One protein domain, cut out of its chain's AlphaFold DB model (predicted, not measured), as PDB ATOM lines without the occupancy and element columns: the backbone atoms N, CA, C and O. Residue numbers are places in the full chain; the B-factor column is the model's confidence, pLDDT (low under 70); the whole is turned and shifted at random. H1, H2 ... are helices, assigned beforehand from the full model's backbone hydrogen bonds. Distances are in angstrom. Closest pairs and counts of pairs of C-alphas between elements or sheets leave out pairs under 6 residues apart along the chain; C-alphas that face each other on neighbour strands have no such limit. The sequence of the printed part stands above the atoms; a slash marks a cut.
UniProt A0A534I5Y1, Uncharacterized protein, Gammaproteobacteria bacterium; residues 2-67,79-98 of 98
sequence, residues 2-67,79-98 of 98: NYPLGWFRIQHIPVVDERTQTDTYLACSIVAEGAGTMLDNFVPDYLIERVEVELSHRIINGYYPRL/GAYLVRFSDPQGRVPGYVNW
ATOM      1  N   ASN A   2     190.492 239.509 224.226       68.88
ATOM      2  CA  ASN A   2     191.671 238.640 224.200       68.88
ATOM      3  C   ASN A   2     191.514 237.548 223.114       68.88
ATOM      4  O   ASN A   2     191.148 236.410 223.399       68.88
ATOM      5  N   TYR A   3     191.709 237.940 221.849       79.38
ATOM      6  CA  TYR A   3     191.496 237.074 220.680       79.38
ATOM      7  C   TYR A   3     192.375 235.803 220.648       79.38
ATOM      8  O   TYR A   3     191.814 234.735 220.397       79.38
ATOM      9  N   PRO A   4     193.691 235.858 220.944       87.12
ATOM     10  CA  PRO A   4     194.560 234.677 220.904       87.12
ATOM     11  C   PRO A   4     194.133 233.587 221.892       87.12
ATOM     12  O   PRO A   4     193.960 232.437 221.495       87.12
ATOM     13  N   LEU A   5     193.861 233.942 223.157       89.75
ATOM     14  CA  LEU A   5     193.433 232.963 224.165       89.75
ATOM     15  C   LEU A   5     192.083 232.324 223.818       89.75
ATOM     16  O   LEU A   5     191.884 231.125 224.023       89.75
ATOM     17  N   GLY A   6     191.157 233.112 223.261       90.94
ATOM     18  CA  GLY A   6     189.887 232.598 222.755       90.94
ATOM     19  C   GLY A   6     190.087 231.565 221.645       90.94
ATOM     20  O   GLY A   6     189.478 230.496 221.687       90.94
ATOM     21  N   TRP A   7     190.975 231.853 220.691       92.81
ATOM     22  CA  TRP A   7     191.306 230.940 219.601       92.81
ATOM     23  C   TRP A   7     191.996 229.663 220.103       92.81
ATOM     24  O   TRP A   7     191.557 228.575 219.735       92.81
ATOM     25  N   PHE A   8     192.975 229.754 221.015       94.94
ATOM     26  CA  PHE A   8     193.621 228.570 221.611       94.94
ATOM     27  C   PHE A   8     192.614 227.640 222.280       94.94
ATOM     28  O   PHE A   8     192.676 226.427 222.093       94.94
ATOM     29  N   ARG A   9     191.637 228.206 223.003       94.50
ATOM     30  CA  ARG A   9     190.568 227.428 223.637       94.50
ATOM     31  C   ARG A   9     189.731 226.661 222.613       94.50
ATOM     32  O   ARG A   9     189.404 225.507 222.858       94.50
ATOM     33  N   ILE A  10     189.381 227.296 221.493       95.81
ATOM     34  CA  ILE A  10     188.601 226.668 220.413       95.81
ATOM     35  C   ILE A  10     189.419 225.570 219.722       95.81
ATOM     36  O   ILE A  10     188.873 224.526 219.387       95.81
ATOM     37  N   GLN A  11     190.719 225.790 219.531       96.12
ATOM     38  CA  GLN A  11     191.620 224.842 218.870       96.12
ATOM     39  C   GLN A  11     192.196 223.771 219.809       96.12
ATOM     40  O   GLN A  11     193.019 222.968 219.381       96.12
ATOM     41  N   HIS A  12     191.792 223.755 221.083       96.44
ATOM     42  CA  HIS A  12     192.318 222.844 222.104       96.44
ATOM     43  C   HIS A  12     193.848 222.903 222.270       96.44
ATOM     44  O   HIS A  12     194.494 221.901 222.576       96.44
ATOM     45  N   ILE A  13     194.434 224.089 222.102       95.25
ATOM     46  CA  ILE A  13     195.870 224.313 222.279       95.25
ATOM     47  C   ILE A  13     196.128 224.682 223.747       95.25
ATOM     48  O   ILE A  13     195.591 225.689 224.219       95.25
ATOM     49  N   PRO A  14     196.937 223.905 224.493       95.44
ATOM     50  CA  PRO A  14     197.275 224.249 225.867       95.44
ATOM     51  C   PRO A  14     198.140 225.514 225.906       95.44
ATOM     52  O   PRO A  14     199.073 225.670 225.115       95.44
ATOM     53  N   VAL A  15     197.847 226.413 226.848       93.19
ATOM     54  CA  VAL A  15     198.674 227.600 227.100       93.19
ATOM     55  C   VAL A  15     199.776 227.217 228.087       93.19
ATOM     56  O   VAL A  15     199.515 227.035 229.273       93.19
ATOM     57  N   VAL A  16     200.991 227.043 227.576       93.94
ATOM     58  CA  VAL A  16     202.203 226.695 228.337       93.94
ATOM     59  C   VAL A  16     203.111 227.906 228.549       93.94
ATOM     60  O   VAL A  16     203.765 228.015 229.582       93.94
ATOM     61  N   ASP A  17     203.112 228.832 227.591       89.12
ATOM     62  CA  ASP A  17     203.785 230.124 227.638       89.12
ATOM     63  C   ASP A  17     202.925 231.124 226.863       89.12
ATOM     64  O   ASP A  17     202.993 231.231 225.635       89.12
ATOM     65  N   GLU A  18     202.089 231.855 227.601       87.00
ATOM     66  CA  GLU A  18     201.135 232.803 227.028       87.00
ATOM     67  C   GLU A  18     201.809 233.841 226.132       87.00
ATOM     68  O   GLU A  18     201.255 234.190 225.089       87.00
ATOM     69  N   ARG A  19     203.006 234.315 226.500       83.50
ATOM     70  CA  ARG A  19     203.693 235.364 225.748       83.50
ATOM     71  C   ARG A  19     204.152 234.837 224.400       83.50
ATOM     72  O   ARG A  19     203.740 235.362 223.370       83.50
ATOM     73  N   THR A  20     204.950 233.771 224.410       89.56
ATOM     74  CA  THR A  20     205.491 233.181 223.180       89.56
ATOM     75  C   THR A  20     204.364 232.736 222.250       89.56
ATOM     76  O   THR A  20     204.413 232.973 221.042       89.56
ATOM     77  N   GLN A  21     203.309 232.133 222.803       92.38
ATOM     78  CA  GLN A  21     202.164 231.681 222.014       92.38
ATOM     79  C   GLN A  21     201.378 232.847 221.420       92.38
ATOM     80  O   GLN A  21     201.000 232.792 220.252       92.38
ATOM     81  N   THR A  22     201.160 233.913 222.186       89.38
ATOM     82  CA  THR A  22     200.469 235.107 221.696       89.38
ATOM     83  C   THR A  22     201.262 235.819 220.608       89.38
ATOM     84  O   THR A  22     200.687 236.185 219.583       89.38
ATOM     85  N   ASP A  23     202.574 235.974 220.794       87.44
ATOM     86  CA  ASP A  23     203.472 236.576 219.805       87.44
ATOM     87  C   ASP A  23     203.470 235.768 218.504       87.44
ATOM     88  O   ASP A  23     203.363 236.329 217.413       87.44
ATOM     89  N   THR A  24     203.490 234.439 218.629       91.94
ATOM     90  CA  THR A  24     203.411 233.517 217.491       91.94
ATOM     91  C   THR A  24     202.070 233.632 216.772       91.94
ATOM     92  O   THR A  24     202.042 233.801 215.556       91.94
ATOM     93  N   TYR A  25     200.955 233.588 217.509       91.50
ATOM     94  CA  TYR A  25     199.617 233.756 216.941       91.50
ATOM     95  C   TYR A  25     199.524 235.069 216.163       91.50
ATOM     96  O   TYR A  25     199.082 235.081 215.017       91.50
ATOM     97  N   LEU A  26     199.994 236.164 216.765       87.62
ATOM     98  CA  LEU A  26     199.951 237.487 216.162       87.62
ATOM     99  C   LEU A  26     200.780 237.560 214.877       87.62
ATOM    100  O   LEU A  26     200.282 238.057 213.867       87.62
ATOM    101  N   ALA A  27     202.012 237.050 214.907       89.44
ATOM    102  CA  ALA A  27     202.883 237.002 213.739       89.44
ATOM    103  C   ALA A  27     202.236 236.198 212.601       89.44
ATOM    104  O   ALA A  27     202.185 236.669 211.466       89.44
ATOM    105  N   CYS A  28     201.675 235.027 212.909       92.81
ATOM    106  CA  CYS A  28     200.979 234.203 211.926       92.81
ATOM    107  C   CYS A  28     199.714 234.877 211.380       92.81
ATOM    108  O   CYS A  28     199.475 234.790 210.180       92.81
ATOM    109  N   SER A  29     198.924 235.569 212.211       90.62
ATOM    110  CA  SER A  29     197.747 236.317 211.742       90.62
ATOM    111  C   SER A  29     198.135 237.419 210.759       90.62
ATOM    112  O   SER A  29     197.545 237.500 209.691       90.62
ATOM    113  N   ILE A  30     199.173 238.206 211.069       89.00
ATOM    114  CA  ILE A  30     199.662 239.276 210.182       89.00
ATOM    115  C   ILE A  30     200.155 238.700 208.848       89.00
ATOM    116  O   ILE A  30     199.858 239.244 207.789       89.00
ATOM    117  N   VAL A  31     200.886 237.582 208.884       91.62
ATOM    118  CA  VAL A  31     201.352 236.910 207.662       91.62
ATOM    119  C   VAL A  31     200.180 236.354 206.852       91.62
ATOM    120  O   VAL A  31     200.176 236.495 205.633       91.62
ATOM    121  N   ALA A  32     199.184 235.751 207.502       92.31
ATOM    122  CA  ALA A  32     198.000 235.219 206.832       92.31
ATOM    123  C   ALA A  32     197.155 236.328 206.187       92.31
ATOM    124  O   ALA A  32     196.718 236.172 205.050       92.31
ATOM    125  N   GLU A  33     196.968 237.452 206.881       90.19
ATOM    126  CA  GLU A  33     196.308 238.653 206.354       90.19
ATOM    127  C   GLU A  33     197.080 239.198 205.140       90.19
ATOM    128  O   GLU A  33     196.514 239.333 204.056       90.19
ATOM    129  N   GLY A  34     198.396 239.402 205.275       91.31
ATOM    130  CA  GLY A  34     199.252 239.868 204.182       91.31
ATOM    131  C   GLY A  34     199.190 238.951 202.958       91.31
ATOM    132  O   GLY A  34     198.910 239.421 201.857       91.31
ATOM    133  N   ALA A  35     199.364 237.641 203.153       93.25
ATOM    134  CA  ALA A  35     199.310 236.643 202.085       93.25
ATOM    135  C   ALA A  35     197.926 236.545 201.427       93.25
ATOM    136  O   ALA A  35     197.833 236.438 200.207       93.25
ATOM    137  N   GLY A  36     196.847 236.639 202.211       92.38
ATOM    138  CA  GLY A  36     195.472 236.586 201.706       92.38
ATOM    139  C   GLY A  36     195.132 237.720 200.738       92.38
ATOM    140  O   GLY A  36     194.206 237.598 199.942       92.38
ATOM    141  N   THR A  37     195.906 238.805 200.758       91.44
ATOM    142  CA  THR A  37     195.710 239.948 199.864       91.44
ATOM    143  C   THR A  37     196.677 239.980 198.673       91.44
ATOM    144  O   THR A  37     196.648 240.947 197.910       91.44
ATOM    145  N   MET A  38     197.520 238.952 198.500       93.75
ATOM    146  CA  MET A  38     198.476 238.828 197.384       93.75
ATOM    147  C   MET A  38     197.879 238.156 196.137       93.75
ATOM    148  O   MET A  38     198.548 238.099 195.101       93.75
ATOM    149  N   LEU A  39     196.628 237.683 196.217       86.75
ATOM    150  CA  LEU A  39     195.960 236.896 195.175       86.75
ATOM    151  C   LEU A  39     196.813 235.664 194.815       86.75
ATOM    152  O   LEU A  39     196.977 234.798 195.667       86.75
ATOM    153  N   ASP A  40     197.397 235.617 193.616       89.00
ATOM    154  CA  ASP A  40     198.264 234.522 193.150       89.00
ATOM    155  C   ASP A  40     199.735 234.946 192.963       89.00
ATOM    156  O   ASP A  40     200.553 234.189 192.439       89.00
ATOM    157  N   ASN A  41     200.105 236.164 193.375       90.81
ATOM    158  CA  ASN A  41     201.455 236.696 193.181       90.81
ATOM    159  C   ASN A  41     202.342 236.482 194.416       90.81
ATOM    160  O   ASN A  41     202.692 237.429 195.122       90.81
ATOM    161  N   PHE A  42     202.708 235.232 194.696       92.12
ATOM    162  CA  PHE A  42     203.500 234.878 195.877       92.12
ATOM    163  C   PHE A  42     204.996 235.149 195.684       92.12
ATOM    164  O   PHE A  42     205.768 234.264 195.315       92.12
ATOM    165  N   VAL A  43     205.409 236.381 195.979       95.38
ATOM    166  CA  VAL A  43     206.814 236.810 195.969       95.38
ATOM    167  C   VAL A  43     207.187 237.370 197.349       95.38
ATOM    168  O   VAL A  43     206.422 238.173 197.889       95.38
ATOM    169  N   PRO A  44     208.338 236.986 197.940       93.06
ATOM    170  CA  PRO A  44     208.714 237.404 199.295       93.06
ATOM    171  C   PRO A  44     208.735 238.920 199.522       93.06
ATOM    172  O   PRO A  44     208.229 239.386 200.540       93.06
ATOM    173  N   ASP A  45     209.275 239.691 198.576       93.25
ATOM    174  CA  ASP A  45     209.340 241.154 198.700       93.25
ATOM    175  C   ASP A  45     207.945 241.781 198.692       93.25
ATOM    176  O   ASP A  45     207.653 242.659 199.502       93.25
ATOM    177  N   TYR A  46     207.038 241.246 197.872       93.50
ATOM    178  CA  TYR A  46     205.653 241.700 197.856       93.50
ATOM    179  C   TYR A  46     204.935 241.369 199.170       93.50
ATOM    180  O   TYR A  46     204.217 242.210 199.699       93.50
ATOM    181  N   LEU A  47     205.179 240.193 199.767       93.81
ATOM    182  CA  LEU A  47     204.639 239.859 201.092       93.81
ATOM    183  C   LEU A  47     205.087 240.870 202.157       93.81
ATOM    184  O   LEU A  47     204.283 241.265 203.001       93.81
ATOM    185  N   ILE A  48     206.350 241.302 202.116       92.94
ATOM    186  CA  ILE A  48     206.883 242.307 203.046       92.94
ATOM    187  C   ILE A  48     206.134 243.633 202.884       92.94
ATOM    188  O   ILE A  48     205.680 244.189 203.883       92.94
ATOM    189  N   GLU A  49     205.940 244.097 201.650       92.19
ATOM    190  CA  GLU A  49     205.166 245.312 201.369       92.19
ATOM    191  C   GLU A  49     203.715 245.192 201.861       92.19
ATOM    192  O   GLU A  49     203.178 246.130 202.452       92.19
ATOM    193  N   ARG A  50     203.067 244.030 201.681       92.25
ATOM    194  CA  ARG A  50     201.709 243.808 202.209       92.25
ATOM    195  C   ARG A  50     201.681 243.877 203.729       92.25
ATOM    196  O   ARG A  50     200.818 244.554 204.276       92.25
ATOM    197  N   VAL A  51     202.638 243.252 204.411       91.75
ATOM    198  CA  VAL A  51     202.744 243.316 205.878       91.75
ATOM    199  C   VAL A  51     202.955 244.754 206.369       91.75
ATOM    200  O   VAL A  51     202.346 245.150 207.363       91.75
ATOM    201  N   GLU A  52     203.778 245.552 205.683       91.31
ATOM    202  CA  GLU A  52     203.971 246.978 205.987       91.31
ATOM    203  C   GLU A  52     202.660 247.771 205.870       91.31
ATOM    204  O   GLU A  52     202.304 248.522 206.783       91.31
ATOM    205  N   VAL A  53     201.909 247.559 204.784       89.12
ATOM    206  CA  VAL A  53     200.610 248.207 204.557       89.12
ATOM    207  C   VAL A  53     199.587 247.796 205.616       89.12
ATOM    208  O   VAL A  53     198.975 248.671 206.230       89.12
ATOM    209  N   GLU A  54     199.427 246.502 205.891       86.81
ATOM    210  CA  GLU A  54     198.462 246.011 206.887       86.81
ATOM    211  C   GLU A  54     198.756 246.569 208.288       86.81
ATOM    212  O   GLU A  54     197.863 247.049 208.993       86.81
ATOM    213  N   LEU A  55     200.032 246.595 208.687       86.44
ATOM    214  CA  LEU A  55     200.435 247.133 209.986       86.44
ATOM    215  C   LEU A  55     200.233 248.647 210.111       86.44
ATOM    216  O   LEU A  55     200.069 249.131 211.231       86.44
ATOM    217  N   SER A  56     200.221 249.393 209.004       81.69
ATOM    218  CA  SER A  56     200.018 250.846 209.025       81.69
ATOM    219  C   SER A  56     198.597 251.258 209.431       81.69
ATOM    220  O   SER A  56     198.409 252.329 210.011       81.69
ATOM    221  N   HIS A  57     197.597 250.408 209.176       77.50
ATOM    222  CA  HIS A  57     196.181 250.712 209.415       77.50
ATOM    223  C   HIS A  57     195.569 249.915 210.578       77.50
ATOM    224  O   HIS A  57     194.383 250.057 210.882       77.50
ATOM    225  N   ARG A  58     196.354 249.073 211.256       75.75
ATOM    226  CA  ARG A  58     195.855 248.177 212.304       75.75
ATOM    227  C   ARG A  58     195.528 248.928 213.598       75.75
ATOM    228  O   ARG A  58     196.413 249.359 214.329       75.75
ATOM    229  N   ILE A  59     194.236 249.017 213.921       60.94
ATOM    230  CA  ILE A  59     193.711 249.791 215.066       60.94
ATOM    231  C   ILE A  59     193.886 249.065 216.422       60.94
ATOM    232  O   ILE A  59     193.812 249.689 217.478       60.94
ATOM    233  N   ILE A  60     194.144 247.751 216.438       54.22
ATOM    234  CA  ILE A  60     194.092 246.936 217.665       54.22
ATOM    235  C   ILE A  60     195.443 246.287 217.956       54.22
ATOM    236  O   ILE A  60     195.836 245.366 217.250       54.22
ATOM    237  N   ASN A  61     196.086 246.662 219.067       57.38
ATOM    238  CA  ASN A  61     197.131 245.845 219.688       57.38
ATOM    239  C   ASN A  61     196.975 245.850 221.212       57.38
ATOM    240  O   ASN A  61     197.601 246.631 221.916       57.38
ATOM    241  N   GLY A  62     196.149 244.945 221.741       61.84
ATOM    242  CA  GLY A  62     196.066 244.735 223.194       61.84
ATOM    243  C   GLY A  62     197.374 244.215 223.812       61.84
ATOM    244  O   GLY A  62     197.552 244.307 225.019       61.84
ATOM    245  N   TYR A  63     198.290 243.698 222.985       72.06
ATOM    246  CA  TYR A  63     199.554 243.085 223.408       72.06
ATOM    247  C   TYR A  63     200.785 243.960 223.193       72.06
ATOM    248  O   TYR A  63     201.788 243.778 223.877       72.06
ATOM    249  N   TYR A  64     200.710 244.923 222.274       74.81
ATOM    250  CA  TYR A  64     201.821 245.806 221.935       74.81
ATOM    251  C   TYR A  64     201.349 247.256 221.997       74.81
ATOM    252  O   TYR A  64     200.401 247.599 221.296       74.81
ATOM    253  N   PRO A  65     201.999 248.148 222.764       71.12
ATOM    254  CA  PRO A  65     201.488 249.498 222.992       71.12
ATOM    255  C   PRO A  65     201.586 250.331 221.710       71.12
ATOM    256  O   PRO A  65     200.818 251.259 221.491       71.12
ATOM    257  N   ARG A  66     202.578 249.997 220.875       75.19
ATOM    258  CA  ARG A  66     202.839 250.553 219.552       75.19
ATOM    259  C   ARG A  66     203.299 249.414 218.649       75.19
ATOM    260  O   ARG A  66     204.327 248.794 218.928       75.19
ATOM    261  N   LEU A  67     202.539 249.152 217.595       81.81
ATOM    262  CA  LEU A  67     202.914 248.240 216.520       81.81
ATOM    263  C   LEU A  67     202.797 249.010 215.204       81.81
ATOM    264  O   LEU A  67     201.782 249.659 214.973       81.81
ATOM    265  N   GLY A  79     210.225 249.265 221.690       71.44
ATOM    266  CA  GLY A  79     209.923 249.607 223.070       71.44
ATOM    267  C   GLY A  79     210.392 248.508 224.011       71.44
ATOM    268  O   GLY A  79     210.696 247.397 223.585       71.44
ATOM    269  N   ALA A  80     210.457 248.834 225.293       70.50
ATOM    270  CA  ALA A  80     210.760 247.884 226.347       70.50
ATOM    271  C   ALA A  80     209.757 248.068 227.482       70.50
ATOM    272  O   ALA A  80     209.206 249.155 227.670       70.50
ATOM    273  N   TYR A  81     209.543 246.999 228.240       71.25
ATOM    274  CA  TYR A  81     208.747 247.037 229.456       71.25
ATOM    275  C   TYR A  81     209.684 246.990 230.655       71.25
ATOM    276  O   TYR A  81     210.565 246.132 230.719       71.25
ATOM    277  N   LEU A  82     209.471 247.889 231.615       74.81
ATOM    278  CA  LEU A  82     210.019 247.718 232.952       74.81
ATOM    279  C   LEU A  82     209.103 246.756 233.696       74.81
ATOM    280  O   LEU A  82     207.924 247.039 233.897       74.81
ATOM    281  N   VAL A  83     209.654 245.611 234.079       74.69
ATOM    282  CA  VAL A  83     208.937 244.608 234.857       74.69
ATOM    283  C   VAL A  83     209.529 244.533 236.253       74.69
ATOM    284  O   VAL A  83     210.743 244.611 236.438       74.69
ATOM    285  N   ARG A  84     208.662 244.392 237.252       78.19
ATOM    286  CA  ARG A  84     209.079 244.124 238.626       78.19
ATOM    287  C   ARG A  84     209.031 242.624 238.842       78.19
ATOM    288  O   ARG A  84     207.967 242.054 238.663       78.19
ATOM    289  N   PHE A  85     210.130 242.004 239.252       79.31
ATOM    290  CA  PHE A  85     210.132 240.582 239.593       79.31
ATOM    291  C   PHE A  85     209.205 240.289 240.781       79.31
ATOM    292  O   PHE A  85     209.143 241.069 241.736       79.31
ATOM    293  N   SER A  86     208.475 239.177 240.704       78.81
ATOM    294  CA  SER A  86     207.580 238.711 241.765       78.81
ATOM    295  C   SER A  86     208.331 237.990 242.882       78.81
ATOM    296  O   SER A  86     207.816 237.906 243.993       78.81
ATOM    297  N   ASP A  87     209.538 237.488 242.608       79.00
ATOM    298  CA  ASP A  87     210.392 236.810 243.581       79.00
ATOM    299  C   ASP A  87     211.900 237.035 243.309       79.00
ATOM    300  O   ASP A  87     212.281 237.465 242.214       79.00
ATOM    301  N   PRO A  88     212.781 236.755 244.295       74.00
ATOM    302  CA  PRO A  88     214.236 236.865 244.139       74.00
ATOM    303  C   PRO A  88     214.837 235.882 243.123       74.00
ATOM    304  O   PRO A  88     215.969 236.076 242.689       74.00
ATOM    305  N   GLN A  89     214.098 234.833 242.742       77.62
ATOM    306  CA  GLN A  89     214.496 233.869 241.713       77.62
ATOM    307  C   GLN A  89     214.325 234.418 240.286       77.62
ATOM    308  O   GLN A  89     214.692 233.741 239.327       77.62
ATOM    309  N   GLY A  90     213.827 235.648 240.131       63.47
ATOM    310  CA  GLY A  90     213.749 236.328 238.841       63.47
ATOM    311  C   GLY A  90     212.497 235.976 238.046       63.47
ATOM    312  O   GLY A  90     212.443 236.223 236.840       63.47
ATOM    313  N   ARG A  91     211.463 235.424 238.692       62.84
ATOM    314  CA  ARG A  91     210.176 235.224 238.031       62.84
ATOM    315  C   ARG A  91     209.530 236.583 237.796       62.84
ATOM    316  O   ARG A  91     209.382 237.398 238.707       62.84
ATOM    317  N   VAL A  92     209.193 236.855 236.544       61.53
ATOM    318  CA  VAL A  92     208.426 238.042 236.173       61.53
ATOM    319  C   VAL A  92     206.949 237.717 236.433       61.53
ATOM    320  O   VAL A  92     206.507 236.648 236.009       61.53
ATOM    321  N   PRO A  93     206.173 238.575 237.123       58.09
ATOM    322  CA  PRO A  93     204.748 238.360 237.285       58.09
ATOM    323  C   PRO A  93     204.116 238.301 235.895       58.09
ATOM    324  O   PRO A  93     204.305 239.213 235.086       58.09
ATOM    325  N   GLY A  94     203.390 237.216 235.621       59.66
ATOM    326  CA  GLY A  94     202.535 237.126 234.443       59.66
ATOM    327  C   GLY A  94     201.619 238.345 234.398       59.66
ATOM    328  O   GLY A  94     201.145 238.782 235.447       59.66
ATOM    329  N   TYR A  95     201.464 238.914 233.202       52.41
ATOM    330  CA  TYR A  95     200.788 240.178 232.914       52.41
ATOM    331  C   TYR A  95     199.578 240.424 233.825       52.41
ATOM    332  O   TYR A  95     198.485 239.905 233.606       52.41
ATOM    333  N   VAL A  96     199.781 241.230 234.868       38.94
ATOM    334  CA  VAL A  96     198.688 241.754 235.681       38.94
ATOM    335  C   VAL A  96     198.102 242.898 234.865       38.94
ATOM    336  O   VAL A  96     198.779 243.901 234.640       38.94
ATOM    337  N   ASN A  97     196.889 242.706 234.345       30.48
ATOM    338  CA  ASN A  97     196.129 243.779 233.709       30.48
ATOM    339  C   ASN A  97     196.013 244.947 234.700       30.48
ATOM    340  O   ASN A  97     195.550 244.743 235.825       30.48
ATOM    341  N   TRP A  98     196.449 246.134 234.275       35.28
ATOM    342  CA  TRP A  98     196.005 247.403 234.847       35.28
ATOM    343  C   TRP A  98     194.709 247.810 234.156       35.28
ATOM    344  O   TRP A  98     194.696 247.774 232.902       35.28
TER     345      TRP A  98
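This is residues 2 to 67 and 79 to 98 of the 98 residues of an uncharacterized protein of Gammaproteobacteria bacterium (UniProt A0A534I5Y1). A long helix, H2, has short H1 standing away from it near its first end, meeting it by H1's own first end at Pro 4, and is crossed by H3 near its other end. Residues 82 to 98, with no named element, loop beyond H2's first end. The printed part has 86 residues with three named helices, H1, H2, H3 in order, and no named strand; it is all helix, though helices hold 41 residues, under half. It is loose, with a radius of gyration of the C-alphas of 16.3 A, and spans 52 by 32 by 22 A.

H1, residues 3 to 10, touches H2, residues 18 to 36, with residues 22 to 26 of H2 alone, about perpendicular at 82 degrees; the closest C-alphas, Pro 4 and Thr 22, are 6.0 A apart. H3, residues 44 to 57, touches residues 30 to 35 of H2 alone, only just about perpendicular at 71 degrees; the closest C-alphas, Gly 34 and Arg 50, are 5.0 A apart. H1 and H3 are apart. Every O i to N i+4 pair is within hydrogen-bond range in H1 and H2, and 9 of 10 in H3.

H1 begins at C-alpha 3 (191.496, 237.074, 220.680) and is 10.8 A long. H2 is 26.2 A long. H3 is 20.9 A long and ends at C-alpha 57 (196.181, 250.712, 209.415).

The farthest C-alphas, Asp 40 and Pro 88, are 53.5 A apart. Residues 68 to 78 are cut out, with C-alphas 67 and 79 9.7 A apart. The links H1 to H2 and H2 to H3 are short. pLDDT is under 70 at residues 2, 59 to 62 and 90 to 98.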